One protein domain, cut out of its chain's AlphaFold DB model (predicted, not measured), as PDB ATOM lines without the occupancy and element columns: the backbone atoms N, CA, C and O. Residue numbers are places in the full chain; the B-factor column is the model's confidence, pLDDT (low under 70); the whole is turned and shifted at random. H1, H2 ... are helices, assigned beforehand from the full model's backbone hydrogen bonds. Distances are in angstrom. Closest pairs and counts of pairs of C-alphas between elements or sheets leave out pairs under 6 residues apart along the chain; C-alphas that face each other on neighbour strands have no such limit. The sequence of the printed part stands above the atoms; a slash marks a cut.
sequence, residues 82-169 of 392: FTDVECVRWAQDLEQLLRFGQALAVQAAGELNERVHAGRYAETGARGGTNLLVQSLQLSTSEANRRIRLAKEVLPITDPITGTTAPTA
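Overview. This is residues 82 to 169 of the 392 residues of an uncharacterized protein of Arthrobacter psychrochitiniphilus (UniProt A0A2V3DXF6). One long helix, H1, makes the longest axis; residues 83 to 89 and 91 to 101 stick out free, while H3 crosses its later part nearly at a right angle and H2 packs on H1 and H3 at steep tilts. Beyond the end of H3, residues 155 to 169 form a loop that folds back on itself through one short strand-like pairing. The printed part has 88 residues with three named helices, in the order H1, H2, H3, and no named strand; the class is all helix. The whole is loose, with a radius of gyration of the C-alphas of 16.8 A, and spans 56 by 30 by 17 A, only just flat.

Arrangement. H1, residues 84 to 117, touches H3, residues 141 to 154, with its residues 105 to 113 alone. Their lines are about perpendicular, at 86 degrees, and the closest C-alphas, of Val 106 and Arg 147, are 4.9 A apart. H2, residues 129 to 137, touches residues 109 to 117 of H1 alone, at a steep tilt of 55 degrees, opposite ways; the closest C-alphas, of Asn 113 and Gly 129, are 4.2 A apart. H2 and H3 touch at a steep tilt of 59 degrees, opposite ways, with the C-alphas of Thr 130 and Ala 144 closest at 5.4 A. Every O i to N i+4 pair is within hydrogen-bond range in H1 and H2, and 9 of 10 are in H3.

Along the chain. H1 is 49.4 A long from C-alpha 84 at (-6.565, 20.323, 210.899) to C-alpha 117 at (26.924, -8.147, 233.367). H2, residues 129 to 137, measures 11.5 A. H3, residues 141 to 154, measures 20.1 A and ends with C-alpha 154 at (15.510, 6.004, 235.708).

Size, cuts and confidence. The C-alphas farthest apart, of Thr 83 and Ile 161, are 57.3 A apart. The printed part has no cut. The link from H1 to H2 is long, with 11 residues, and that from H2 to H3 is tight, with 3. Residues 157 to 158 pair with residues 165 to 166, antiparallel. The mean pLDDT of the printed part is 91.7, and no printed residue is under 70.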
ATOM      1  N   PHE A  82      -8.737  14.032 207.628       83.12
ATOM      2  CA  PHE A  82      -8.799  14.627 208.958       83.12
ATOM      3  C   PHE A  82      -8.914  16.146 208.832       83.12
ATOM      4  O   PHE A  82      -8.226  16.772 208.026       83.12
ATOM      5  N   THR A  83      -9.733  16.770 209.676       90.81
ATOM      6  CA  THR A  83      -9.643  18.224 209.870       90.81
ATOM      7  C   THR A  83      -8.287  18.599 210.481       90.81
ATOM      8  O   THR A  83      -7.663  17.781 211.159       90.81
ATOM      9  N   ASP A  84      -7.840  19.850 210.325       92.12
ATOM     10  CA  ASP A  84      -6.565  20.323 210.899       92.12
ATOM     11  C   ASP A  84      -6.439  20.006 212.402       92.12
ATOM     12  O   ASP A  84      -5.378  19.617 212.890       92.12
ATOM     13  N   VAL A  85      -7.546  20.124 213.145       90.06
ATOM     14  CA  VAL A  85      -7.594  19.841 214.586       90.06
ATOM     15  C   VAL A  85      -7.467  18.343 214.871       90.06
ATOM     16  O   VAL A  85      -6.768  17.958 215.809       90.06
ATOM     17  N   GLU A  86      -8.129  17.492 214.090       87.38
ATOM     18  CA  GLU A  86      -8.043  16.035 214.244       87.38
ATOM     19  C   GLU A  86      -6.663  15.515 213.843       87.38
ATOM     20  O   GLU A  86      -6.125  14.652 214.529       87.38
ATOM     21  N   CYS A  87      -6.050  16.089 212.806       88.38
ATOM     22  CA  CYS A  87      -4.693  15.753 212.385       88.38
ATOM     23  C   CYS A  87      -3.671  16.064 213.494       88.38
ATOM     24  O   CYS A  87      -2.840  15.223 213.841       88.38
ATOM     25  N   VAL A  88      -3.782  17.238 214.133       92.06
ATOM     26  CA  VAL A  88      -2.933  17.602 215.281       92.06
ATOM     27  C   VAL A  88      -3.153  16.662 216.467       92.06
ATOM     28  O   VAL A  88      -2.178  16.220 217.072       92.06
ATOM     29  N   ARG A  89      -4.406  16.332 216.803       90.12
ATOM     30  CA  ARG A  89      -4.716  15.397 217.901       90.12
ATOM     31  C   ARG A  89      -4.172  14.001 217.629       90.12
ATOM     32  O   ARG A  89      -3.508  13.436 218.488       90.12
ATOM     33  N   TRP A  90      -4.370  13.487 216.420       88.25
ATOM     34  CA  TRP A  90      -3.841  12.190 216.012       88.25
ATOM     35  C   TRP A  90      -2.311  12.144 216.128       88.25
ATOM     36  O   TRP A  90      -1.754  11.193 216.674       88.25
ATOM     37  N   ALA A  91      -1.623  13.209 215.702       90.88
ATOM     38  CA  ALA A  91      -0.177  13.324 215.867       90.88
ATOM     39  C   ALA A  91       0.249  13.369 217.349       90.88
ATOM     40  O   ALA A  91       1.268  12.781 217.710       90.88
ATOM     41  N   GLN A  92      -0.524  14.033 218.215       91.31
ATOM     42  CA  GLN A  92      -0.274  14.078 219.662       91.31
ATOM     43  C   GLN A  92      -0.453  12.706 220.323       91.31
ATOM     44  O   GLN A  92       0.413  12.294 221.098       91.31
ATOM     45  N   ASP A  93      -1.523  11.986 219.987       89.81
ATOM     46  CA  ASP A  93      -1.811  10.649 220.514       89.81
ATOM     47  C   ASP A  93      -0.759   9.630 220.049       89.81
ATOM     48  O   ASP A  93      -0.268   8.817 220.840       89.81
ATOM     49  N   LEU A  94      -0.340   9.712 218.779       91.44
ATOM     50  CA  LEU A  94       0.736   8.884 218.236       91.44
ATOM     51  C   LEU A  94       2.055   9.160 218.955       91.44
ATOM     52  O   LEU A  94       2.761   8.234 219.347       91.44
ATOM     53  N   GLU A  95       2.389  10.429 219.163       93.56
ATOM     54  CA  GLU A  95       3.593  10.807 219.889       93.56
ATOM     55  C   GLU A  95       3.539  10.331 221.353       93.56
ATOM     56  O   GLU A  95       4.544   9.856 221.883       93.56
ATOM     57  N   GLN A  96       2.375  10.371 222.009       91.56
ATOM     58  CA  GLN A  96       2.208   9.805 223.349       91.56
ATOM     59  C   GLN A  96       2.467   8.290 223.357       91.56
ATOM     60  O   GLN A  96       3.201   7.796 224.217       91.56
ATOM     61  N   LEU A  97       1.942   7.561 222.369       91.50
ATOM     62  CA  LEU A  97       2.205   6.131 222.190       91.50
ATOM     63  C   LEU A  97       3.707   5.856 221.996       91.50
ATOM     64  O   LEU A  97       4.267   4.954 222.625       91.50
ATOM     65  N   LEU A  98       4.380   6.654 221.162       94.00
ATOM     66  CA  LEU A  98       5.814   6.523 220.906       94.00
ATOM     67  C   LEU A  98       6.650   6.769 222.166       94.00
ATOM     68  O   LEU A  98       7.623   6.047 222.389       94.00
ATOM     69  N   ARG A  99       6.270   7.719 223.028       95.06
ATOM     70  CA  ARG A  99       6.959   7.971 224.309       95.06
ATOM     71  C   ARG A  99       6.859   6.784 225.261       95.06
ATOM     72  O   ARG A  99       7.871   6.386 225.836       95.06
ATOM     73  N   PHE A 100       5.691   6.152 225.366       94.00
ATOM     74  CA  PHE A 100       5.555   4.901 226.120       94.00
ATOM     75  C   PHE A 100       6.417   3.778 225.529       94.00
ATOM     76  O   PHE A 100       7.100   3.061 226.263       94.00
ATOM     77  N   GLY A 101       6.447   3.657 224.199       94.00
ATOM     78  CA  GLY A 101       7.331   2.718 223.508       94.00
ATOM     79  C   GLY A 101       8.814   2.965 223.812       94.00
ATOM     80  O   GLY A 101       9.557   2.019 224.078       94.00
ATOM     81  N   GLN A 102       9.245   4.231 223.844       96.00
ATOM     82  CA  GLN A 102      10.602   4.625 224.236       96.00
ATOM     83  C   GLN A 102      10.911   4.229 225.686       96.00
ATOM     84  O   GLN A 102      11.988   3.692 225.949       96.00
ATOM     85  N   ALA A 103       9.971   4.430 226.615       95.81
ATOM     86  CA  ALA A 103      10.142   4.042 228.013       95.81
ATOM     87  C   ALA A 103      10.362   2.531 228.176       95.81
ATOM     88  O   ALA A 103      11.324   2.105 228.821       95.81
ATOM     89  N   LEU A 104       9.552   1.710 227.501       95.19
ATOM     90  CA  LEU A 104       9.729   0.255 227.494       95.19
ATOM     91  C   LEU A 104      11.036  -0.176 226.817       95.19
ATOM     92  O   LEU A 104      11.708  -1.093 227.290       95.19
ATOM     93  N   ALA A 105      11.431   0.491 225.732       95.69
ATOM     94  CA  ALA A 105      12.691   0.211 225.052       95.69
ATOM     95  C   ALA A 105      13.908   0.483 225.953       95.69
ATOM     96  O   ALA A 105      14.882  -0.274 225.926       95.69
ATOM     97  N   VAL A 106      13.853   1.542 226.764       97.00
ATOM     98  CA  VAL A 106      14.878   1.870 227.768       97.00
ATOM     99  C   VAL A 106      14.870   0.854 228.910       97.00
ATOM    100  O   VAL A 106      15.936   0.374 229.292       97.00
ATOM    101  N   GLN A 107      13.694   0.451 229.398       95.38
ATOM    102  CA  GLN A 107      13.568  -0.595 230.416       95.38
ATOM    103  C   GLN A 107      14.178  -1.924 229.949       95.38
ATOM    104  O   GLN A 107      14.974  -2.530 230.667       95.38
ATOM    105  N   ALA A 108      13.861  -2.355 228.726       95.31
ATOM    106  CA  ALA A 108      14.427  -3.563 228.135       95.31
ATOM    107  C   ALA A 108      15.953  -3.461 227.969       95.31
ATOM    108  O   ALA A 108      16.669  -4.419 228.252       95.31
ATOM    109  N   ALA A 109      16.464  -2.297 227.552       96.81
ATOM    110  CA  ALA A 109      17.901  -2.064 227.425       96.81
ATOM    111  C   ALA A 109      18.631  -2.146 228.775       96.81
ATOM    112  O   ALA A 109      19.704  -2.746 228.844       96.81
ATOM    113  N   GLY A 110      18.050  -1.579 229.839       94.94
ATOM    114  CA  GLY A 110      18.581  -1.676 231.199       94.94
ATOM    115  C   GLY A 110      18.638  -3.118 231.697       94.94
ATOM    116  O   GLY A 110      19.701  -3.591 232.090       94.94
ATOM    117  N   GLU A 111      17.529  -3.850 231.573       93.44
ATOM    118  CA  GLU A 111      17.452  -5.259 231.970       93.44
ATOM    119  C   GLU A 111      18.476  -6.114 231.213       93.44
ATOM    120  O   GLU A 111      19.233  -6.870 231.823       93.44
ATOM    121  N   LEU A 112      18.549  -5.980 229.882       94.56
ATOM    122  CA  LEU A 112      19.524  -6.705 229.065       94.56
ATOM    123  C   LEU A 112      20.961  -6.363 229.463       94.56
ATOM    124  O   LEU A 112      21.794  -7.266 229.542       94.56
ATOM    125  N   ASN A 113      21.252  -5.095 229.756       94.88
ATOM    126  CA  ASN A 113      22.567  -4.692 230.234       94.88
ATOM    127  C   ASN A 113      22.930  -5.399 231.551       94.88
ATOM    128  O   ASN A 113      24.021  -5.962 231.639       94.88
ATOM    129  N   GLU A 114      22.021  -5.449 232.528       91.75
ATOM    130  CA  GLU A 114      22.234  -6.172 233.791       91.75
ATOM    131  C   GLU A 114      22.433  -7.678 233.569       91.75
ATOM    132  O   GLU A 114      23.355  -8.295 234.106       91.75
ATOM    133  N   ARG A 115      21.629  -8.298 232.695       92.00
ATOM    134  CA  ARG A 115      21.780  -9.724 232.362       92.00
ATOM    135  C   ARG A 115      23.137 -10.044 231.736       92.00
ATOM    136  O   ARG A 115      23.677 -11.119 232.001       92.00
ATOM    137  N   VAL A 116      23.654  -9.154 230.887       93.88
ATOM    138  CA  VAL A 116      24.976  -9.316 230.269       93.88
ATOM    139  C   VAL A 116      26.073  -9.212 231.322       93.88
ATOM    140  O   VAL A 116      26.971 -10.050 231.323       93.88
ATOM    141  N   HIS A 117      25.976  -8.256 232.251       89.75
ATOM    142  CA  HIS A 117      26.924  -8.147 233.367       89.75
ATOM    143  C   HIS A 117      26.883  -9.379 234.282       89.75
ATOM    144  O   HIS A 117      27.926  -9.829 234.747       89.75
ATOM    145  N   ALA A 118      25.711  -9.998 234.452       89.50
ATOM    146  CA  ALA A 118      25.550 -11.273 235.154       89.50
ATOM    147  C   ALA A 118      26.028 -12.508 234.353       89.50
ATOM    148  O   ALA A 118      25.818 -13.639 234.785       89.50
ATOM    149  N   GLY A 119      26.620 -12.330 233.166       89.88
ATOM    150  CA  GLY A 119      27.170 -13.419 232.352       89.88
ATOM    151  C   GLY A 119      26.133 -14.279 231.619       89.88
ATOM    152  O   GLY A 119      26.507 -15.244 230.955       89.88
ATOM    153  N   ARG A 120      24.838 -13.927 231.659       89.94
ATOM    154  CA  ARG A 120      23.747 -14.738 231.072       89.94
ATOM    155  C   ARG A 120      23.757 -14.811 229.543       89.94
ATOM    156  O   ARG A 120      22.999 -15.581 228.968       89.94
ATOM    157  N   TYR A 121      24.606 -14.017 228.894       91.50
ATOM    158  CA  TYR A 121      24.751 -13.952 227.440       91.50
ATOM    159  C   TYR A 121      26.183 -14.251 226.973       91.50
ATOM    160  O   TYR A 121      26.558 -13.856 225.870       91.50
ATOM    161  N   ALA A 122      26.990 -14.953 227.778       87.88
ATOM    162  CA  ALA A 122      28.375 -15.287 227.426       87.88
ATOM    163  C   ALA A 122      28.493 -16.023 226.074       87.88
ATOM    164  O   ALA A 122      29.416 -15.759 225.305       87.88
ATOM    165  N   GLU A 123      27.516 -16.871 225.741       88.81
ATOM    166  CA  GLU A 123      27.461 -17.638 224.486       88.81
ATOM    167  C   GLU A 123      27.282 -16.761 223.238       88.81
ATOM    168  O   GLU A 123      27.675 -17.153 222.143       88.81
ATOM    169  N   THR A 124      26.732 -15.551 223.386       87.38
ATOM    170  CA  THR A 124      26.519 -14.628 222.258       87.38
ATOM    171  C   THR A 124      27.811 -13.971 221.766       87.38
ATOM    172  O   THR A 124      27.821 -13.367 220.696       87.38
ATOM    173  N   GLY A 125      28.898 -14.042 222.546       85.50
ATOM    174  CA  GLY A 125      30.159 -13.350 222.260       85.50
ATOM    175  C   GLY A 125      30.112 -11.827 222.460       85.50
ATOM    176  O   GLY A 125      31.127 -11.148 222.270       85.50
ATOM    177  N   ALA A 126      28.969 -11.265 222.869       85.19
ATOM    178  CA  ALA A 126      28.823  -9.837 223.117       85.19
ATOM    179  C   ALA A 126      29.623  -9.405 224.359       85.19
ATOM    180  O   ALA A 126      29.336  -9.801 225.485       85.19
ATOM    181  N   ARG A 127      30.611  -8.521 224.167       83.62
ATOM    182  CA  ARG A 127      31.501  -8.011 225.237       83.62
ATOM    183  C   ARG A 127      30.860  -6.980 226.188       83.62
ATOM    184  O   ARG A 127      31.578  -6.259 226.871       83.62
ATOM    185  N   GLY A 128      29.534  -6.846 226.188       91.94
ATOM    186  CA  GLY A 128      28.804  -5.859 226.991       91.94
ATOM    187  C   GLY A 128      27.389  -5.597 226.473       91.94
ATOM    188  O   GLY A 128      27.058  -5.974 225.346       91.94
ATOM    189  N   GLY A 129      26.563  -4.931 227.289       94.44
ATOM    190  CA  GLY A 129      25.158  -4.648 226.972       94.44
ATOM    191  C   GLY A 129      24.975  -3.904 225.649       94.44
ATOM    192  O   GLY A 129      24.146  -4.298 224.834       94.44
ATOM    193  N   THR A 130      25.808  -2.896 225.371       96.38
ATOM    194  CA  THR A 130      25.752  -2.140 224.109       96.38
ATOM    195  C   THR A 130      25.943  -3.044 222.890       96.38
ATOM    196  O   THR A 130      25.157  -2.968 221.952       96.38
ATOM    197  N   ASN A 131      26.944  -3.932 222.907       95.31
ATOM    198  CA  ASN A 131      27.206  -4.844 221.788       95.31
ATOM    199  C   ASN A 131      26.063  -5.842 221.595       95.31
ATOM    200  O   ASN A 131      25.692  -6.120 220.457       95.31
ATOM    201  N   LEU A 132      25.470  -6.330 222.693       96.19
ATOM    202  CA  LEU A 132      24.297  -7.195 222.616       96.19
ATOM    203  C   LEU A 132      23.133  -6.469 221.931       96.19
ATOM    204  O   LEU A 132      22.521  -7.031 221.028       96.19
ATOM    205  N   LEU A 133      22.835  -5.224 222.319       96.31
ATOM    206  CA  LEU A 133      21.753  -4.438 221.714       96.31
ATOM    207  C   LEU A 133      22.009  -4.146 220.229       96.31
ATOM    208  O   LEU A 133      21.088  -4.245 219.425       96.31
ATOM    209  N   VAL A 134      23.249  -3.830 219.850       96.75
ATOM    210  CA  VAL A 134      23.625  -3.618 218.443       96.75
ATOM    211  C   VAL A 134      23.409  -4.897 217.627       96.75
ATOM    212  O   VAL A 134      22.755  -4.856 216.592       96.75
ATOM    213  N   GLN A 135      23.895  -6.044 218.109       94.94
ATOM    214  CA  GLN A 135      23.799  -7.317 217.388       94.94
ATOM    215  C   GLN A 135      22.364  -7.863 217.321       94.94
ATOM    216  O   GLN A 135      21.955  -8.384 216.287       94.94
ATOM    217  N   SER A 136      21.609  -7.773 218.419       94.75
ATOM    218  CA  SER A 136      20.275  -8.382 218.527       94.75
ATOM    219  C   SER A 136      19.148  -7.494 218.003       94.75
ATOM    220  O   SER A 136      18.206  -8.010 217.410       94.75
ATOM    221  N   LEU A 137      19.236  -6.174 218.203       94.69
ATOM    222  CA  LEU A 137      18.182  -5.219 217.840       94.69
ATOM    223  C   LEU A 137      18.543  -4.354 216.624       94.69
ATOM    224  O   LEU A 137      17.751  -3.493 216.250       94.69
ATOM    225  N   GLN A 138      19.728  -4.547 216.028       96.06
ATOM    226  CA  GLN A 138      20.225  -3.762 214.886       96.06
ATOM    227  C   GLN A 138      20.229  -2.246 215.154       96.06
ATOM    228  O   GLN A 138      19.995  -1.423 214.270       96.06
ATOM    229  N   LEU A 139      20.485  -1.860 216.407       95.69
ATOM    230  CA  LEU A 139      20.596  -0.458 216.798       95.69
ATOM    231  C   LEU A 139      21.976   0.091 216.451       95.69
ATOM    232  O   LEU A 139      22.981  -0.616 216.502       95.69
ATOM    233  N   SER A 140      22.051   1.400 216.208       97.31
ATOM    234  CA  SER A 140      23.347   2.078 216.229       97.31
ATOM    235  C   SER A 140      23.958   2.025 217.635       97.31
ATOM    236  O   SER A 140      23.247   2.084 218.643       97.31
ATOM    237  N   THR A 141      25.289   1.996 217.718       96.69
ATOM    238  CA  THR A 141      26.017   2.041 218.998       96.69
ATOM    239  C   THR A 141      25.618   3.256 219.838       96.69
ATOM    240  O   THR A 141      25.465   3.157 221.055       96.69
ATOM    241  N   SER A 142      25.407   4.405 219.191       96.81
ATOM    242  CA  SER A 142      24.970   5.641 219.846       96.81
ATOM    243  C   SER A 142      23.595   5.497 220.493       96.81
ATOM    244  O   SER A 142      23.410   5.936 221.625       96.81
ATOM    245  N   GLU A 143      22.644   4.861 219.810       97.12
ATOM    246  CA  GLU A 143      21.293   4.661 220.338       97.12
ATOM    247  C   GLU A 143      21.270   3.634 221.476       97.12
ATOM    248  O   GLU A 143      20.670   3.881 222.521       97.12
ATOM    249  N   ALA A 144      22.004   2.529 221.335       97.38
ATOM    250  CA  ALA A 144      22.170   1.553 222.410       97.38
ATOM    251  C   ALA A 144      22.760   2.201 223.678       97.38
ATOM    252  O   ALA A 144      22.240   2.013 224.779       97.38
ATOM    253  N   ASN A 145      23.791   3.039 223.523       97.00
ATOM    254  CA  ASN A 145      24.381   3.783 224.636       97.00
ATOM    255  C   ASN A 145      23.411   4.800 225.250       97.00
ATOM    256  O   ASN A 145      23.374   4.926 226.471       97.00
ATOM    257  N   ARG A 146      22.617   5.514 224.439       96.69
ATOM    258  CA  ARG A 146      21.588   6.442 224.940       96.69
ATOM    259  C   ARG A 146      20.572   5.722 225.819       96.69
ATOM    260  O   ARG A 146      20.286   6.204 226.912       96.69
ATOM    261  N   ARG A 147      20.073   4.562 225.376       97.44
ATOM    262  CA  ARG A 147      19.112   3.760 226.149       97.44
ATOM    263  C   ARG A 147      19.716   3.241 227.447       97.44
ATOM    264  O   ARG A 147      19.105   3.414 228.491       97.44
ATOM    265  N   ILE A 148      20.924   2.673 227.400       96.69
ATOM    266  CA  ILE A 148      21.612   2.177 228.603       96.69
ATOM    267  C   ILE A 148      21.911   3.320 229.578       96.69
ATOM    268  O   ILE A 148      21.728   3.155 230.780       96.69
ATOM    269  N   ARG A 149      22.359   4.481 229.083       95.81
ATOM    270  CA  ARG A 149      22.614   5.653 229.929       95.81
ATOM    271  C   ARG A 149      21.339   6.094 230.634       95.81
ATOM    272  O   ARG A 149      21.362   6.213 231.846       95.81
ATOM    273  N   LEU A 150      20.243   6.286 229.898       96.56
ATOM    274  CA  LEU A 150      18.984   6.706 230.512       96.56
ATOM    275  C   LEU A 150      18.462   5.655 231.499       96.56
ATOM    276  O   LEU A 150      18.027   6.016 232.585       96.56
ATOM    277  N   ALA A 151      18.570   4.367 231.158       96.19
ATOM    278  CA  ALA A 151      18.143   3.264 232.015       96.19
ATOM    279  C   ALA A 151      18.826   3.283 233.390       96.19
ATOM    280  O   ALA A 151      18.156   3.058 234.391       96.19
ATOM    281  N   LYS A 152      20.128   3.596 233.450       94.00
ATOM    282  CA  LYS A 152      20.867   3.709 234.721       94.00
ATOM    283  C   LYS A 152      20.316   4.794 235.643       94.00
ATOM    284  O   LYS A 152      20.395   4.643 236.854       94.00
ATOM    285  N   GLU A 153      19.776   5.863 235.067       94.06
ATOM    286  CA  GLU A 153      19.243   6.987 235.831       94.06
ATOM    287  C   GLU A 153      17.809   6.717 236.304       94.06
ATOM    288  O   GLU A 153      17.467   7.027 237.441       94.06
ATOM    289  N   VAL A 154      16.962   6.119 235.454       94.94
ATOM    290  CA  VAL A 154      15.510   6.004 235.708       94.94
ATOM    291  C   VAL A 154      15.059   4.663 236.288       94.94
ATOM    292  O   VAL A 154      13.934   4.568 236.777       94.94
ATOM    293  N   LEU A 155      15.880   3.611 236.220       93.69
ATOM    294  CA  LEU A 155      15.517   2.300 236.761       93.69
ATOM    295  C   LEU A 155      15.953   2.145 238.227       93.69
ATOM    296  O   LEU A 155      16.951   2.733 238.645       93.69
ATOM    297  N   PRO A 156      15.230   1.327 239.015       91.38
ATOM    298  CA  PRO A 156      15.688   0.907 240.334       91.38
ATOM    299  C   PRO A 156      17.040   0.197 240.251       91.38
ATOM    300  O   PRO A 156      17.279  -0.600 239.342       91.38
ATOM    301  N   ILE A 157      17.901   0.445 241.235       87.00
ATOM    302  CA  ILE A 157      19.219  -0.185 241.313       87.00
ATOM    303  C   ILE A 157      19.097  -1.435 242.181       87.00
ATOM    304  O   ILE A 157      18.805  -1.352 243.372       87.00
ATOM    305  N   THR A 158      19.323  -2.604 241.591       84.88
ATOM    306  CA  THR A 158      19.432  -3.873 242.320       84.88
ATOM    307  C   THR A 158      20.880  -4.152 242.675       84.88
ATOM    308  O   THR A 158      21.711  -4.291 241.780       84.88
ATOM    309  N   ASP A 159      21.178  -4.301 243.963       83.12
ATOM    310  CA  ASP A 159      22.471  -4.835 244.383       83.12
ATOM    311  C   ASP A 159      22.523  -6.344 244.062       83.12
ATOM    312  O   ASP A 159      21.706  -7.109 244.588       83.12
ATOM    313  N   PRO A 160      23.457  -6.800 243.204       77.25
ATOM    314  CA  PRO A 160      23.536  -8.199 242.791       77.25
ATOM    315  C   PRO A 160      23.922  -9.152 243.930       77.25
ATOM    316  O   PRO A 160      23.678 -10.352 243.813       77.25
ATOM    317  N   ILE A 161      24.531  -8.653 245.012       81.75
ATOM    318  CA  ILE A 161      24.991  -9.483 246.133       81.75
ATOM    319  C   ILE A 161      23.885  -9.640 247.174       81.75
ATOM    320  O   ILE A 161      23.599 -10.751 247.618       81.75
ATOM    321  N   THR A 162      23.275  -8.531 247.585       86.00
ATOM    322  CA  THR A 162      22.263  -8.526 248.653       86.00
ATOM    323  C   THR A 162      20.845  -8.740 248.127       86.00
ATOM    324  O   THR A 162      19.948  -9.074 248.901       86.00
ATOM    325  N   GLY A 163      20.622  -8.552 246.823       81.38
ATOM    326  CA  GLY A 163      19.302  -8.596 246.198       81.38
ATOM    327  C   GLY A 163      18.402  -7.418 246.576       81.38
ATOM    328  O   GLY A 163      17.231  -7.403 246.195       81.38
ATOM    329  N   THR A 164      18.906  -6.432 247.328       85.75
ATOM    330  CA  THR A 164      18.106  -5.275 247.734       85.75
ATOM    331  C   THR A 164      17.929  -4.317 246.563       85.75
ATOM    332  O   THR A 164      18.904  -3.912 245.928       85.75
ATOM    333  N   THR A 165      16.683  -3.937 246.292       85.44
ATOM    334  CA  THR A 165      16.327  -2.904 245.315       85.44
ATOM    335  C   THR A 165      16.325  -1.537 245.989       85.44
ATOM    336  O   THR A 165      15.462  -1.267 246.829       85.44
ATOM    337  N   ALA A 166      17.260  -0.672 245.613       84.44
ATOM    338  CA  ALA A 166      17.208   0.744 245.937       84.44
ATOM    339  C   ALA A 166      16.322   1.486 244.918       84.44
ATOM    340  O   ALA A 166      16.272   1.096 243.743       84.44
ATOM    341  N   PRO A 167      15.617   2.550 245.341       83.31
ATOM    342  CA  PRO A 167      14.911   3.418 244.408       83.31
ATOM    343  C   PRO A 167      15.886   4.046 243.398       83.31
ATOM    344  O   PRO A 167      17.090   4.135 243.641       83.31
ATOM    345  N   THR A 168      15.348   4.460 242.253       85.38
ATOM    346  CA  THR A 168      16.078   5.245 241.240       85.38
ATOM    347  C   THR A 168      16.656   6.522 241.860       85.38
ATOM    348  O   THR A 168      16.066   7.098 242.777       85.38
ATOM    349  N   ALA A 169      17.799   6.975 241.335       80.50
ATOM    350  CA  ALA A 169      18.440   8.220 241.748       80.50
ATOM    351  C   ALA A 169      17.553   9.460 241.521       80.50
ATOM    352  O   ALA A 169      17.649  10.407 242.295       80.50
TER     353      ALA A 169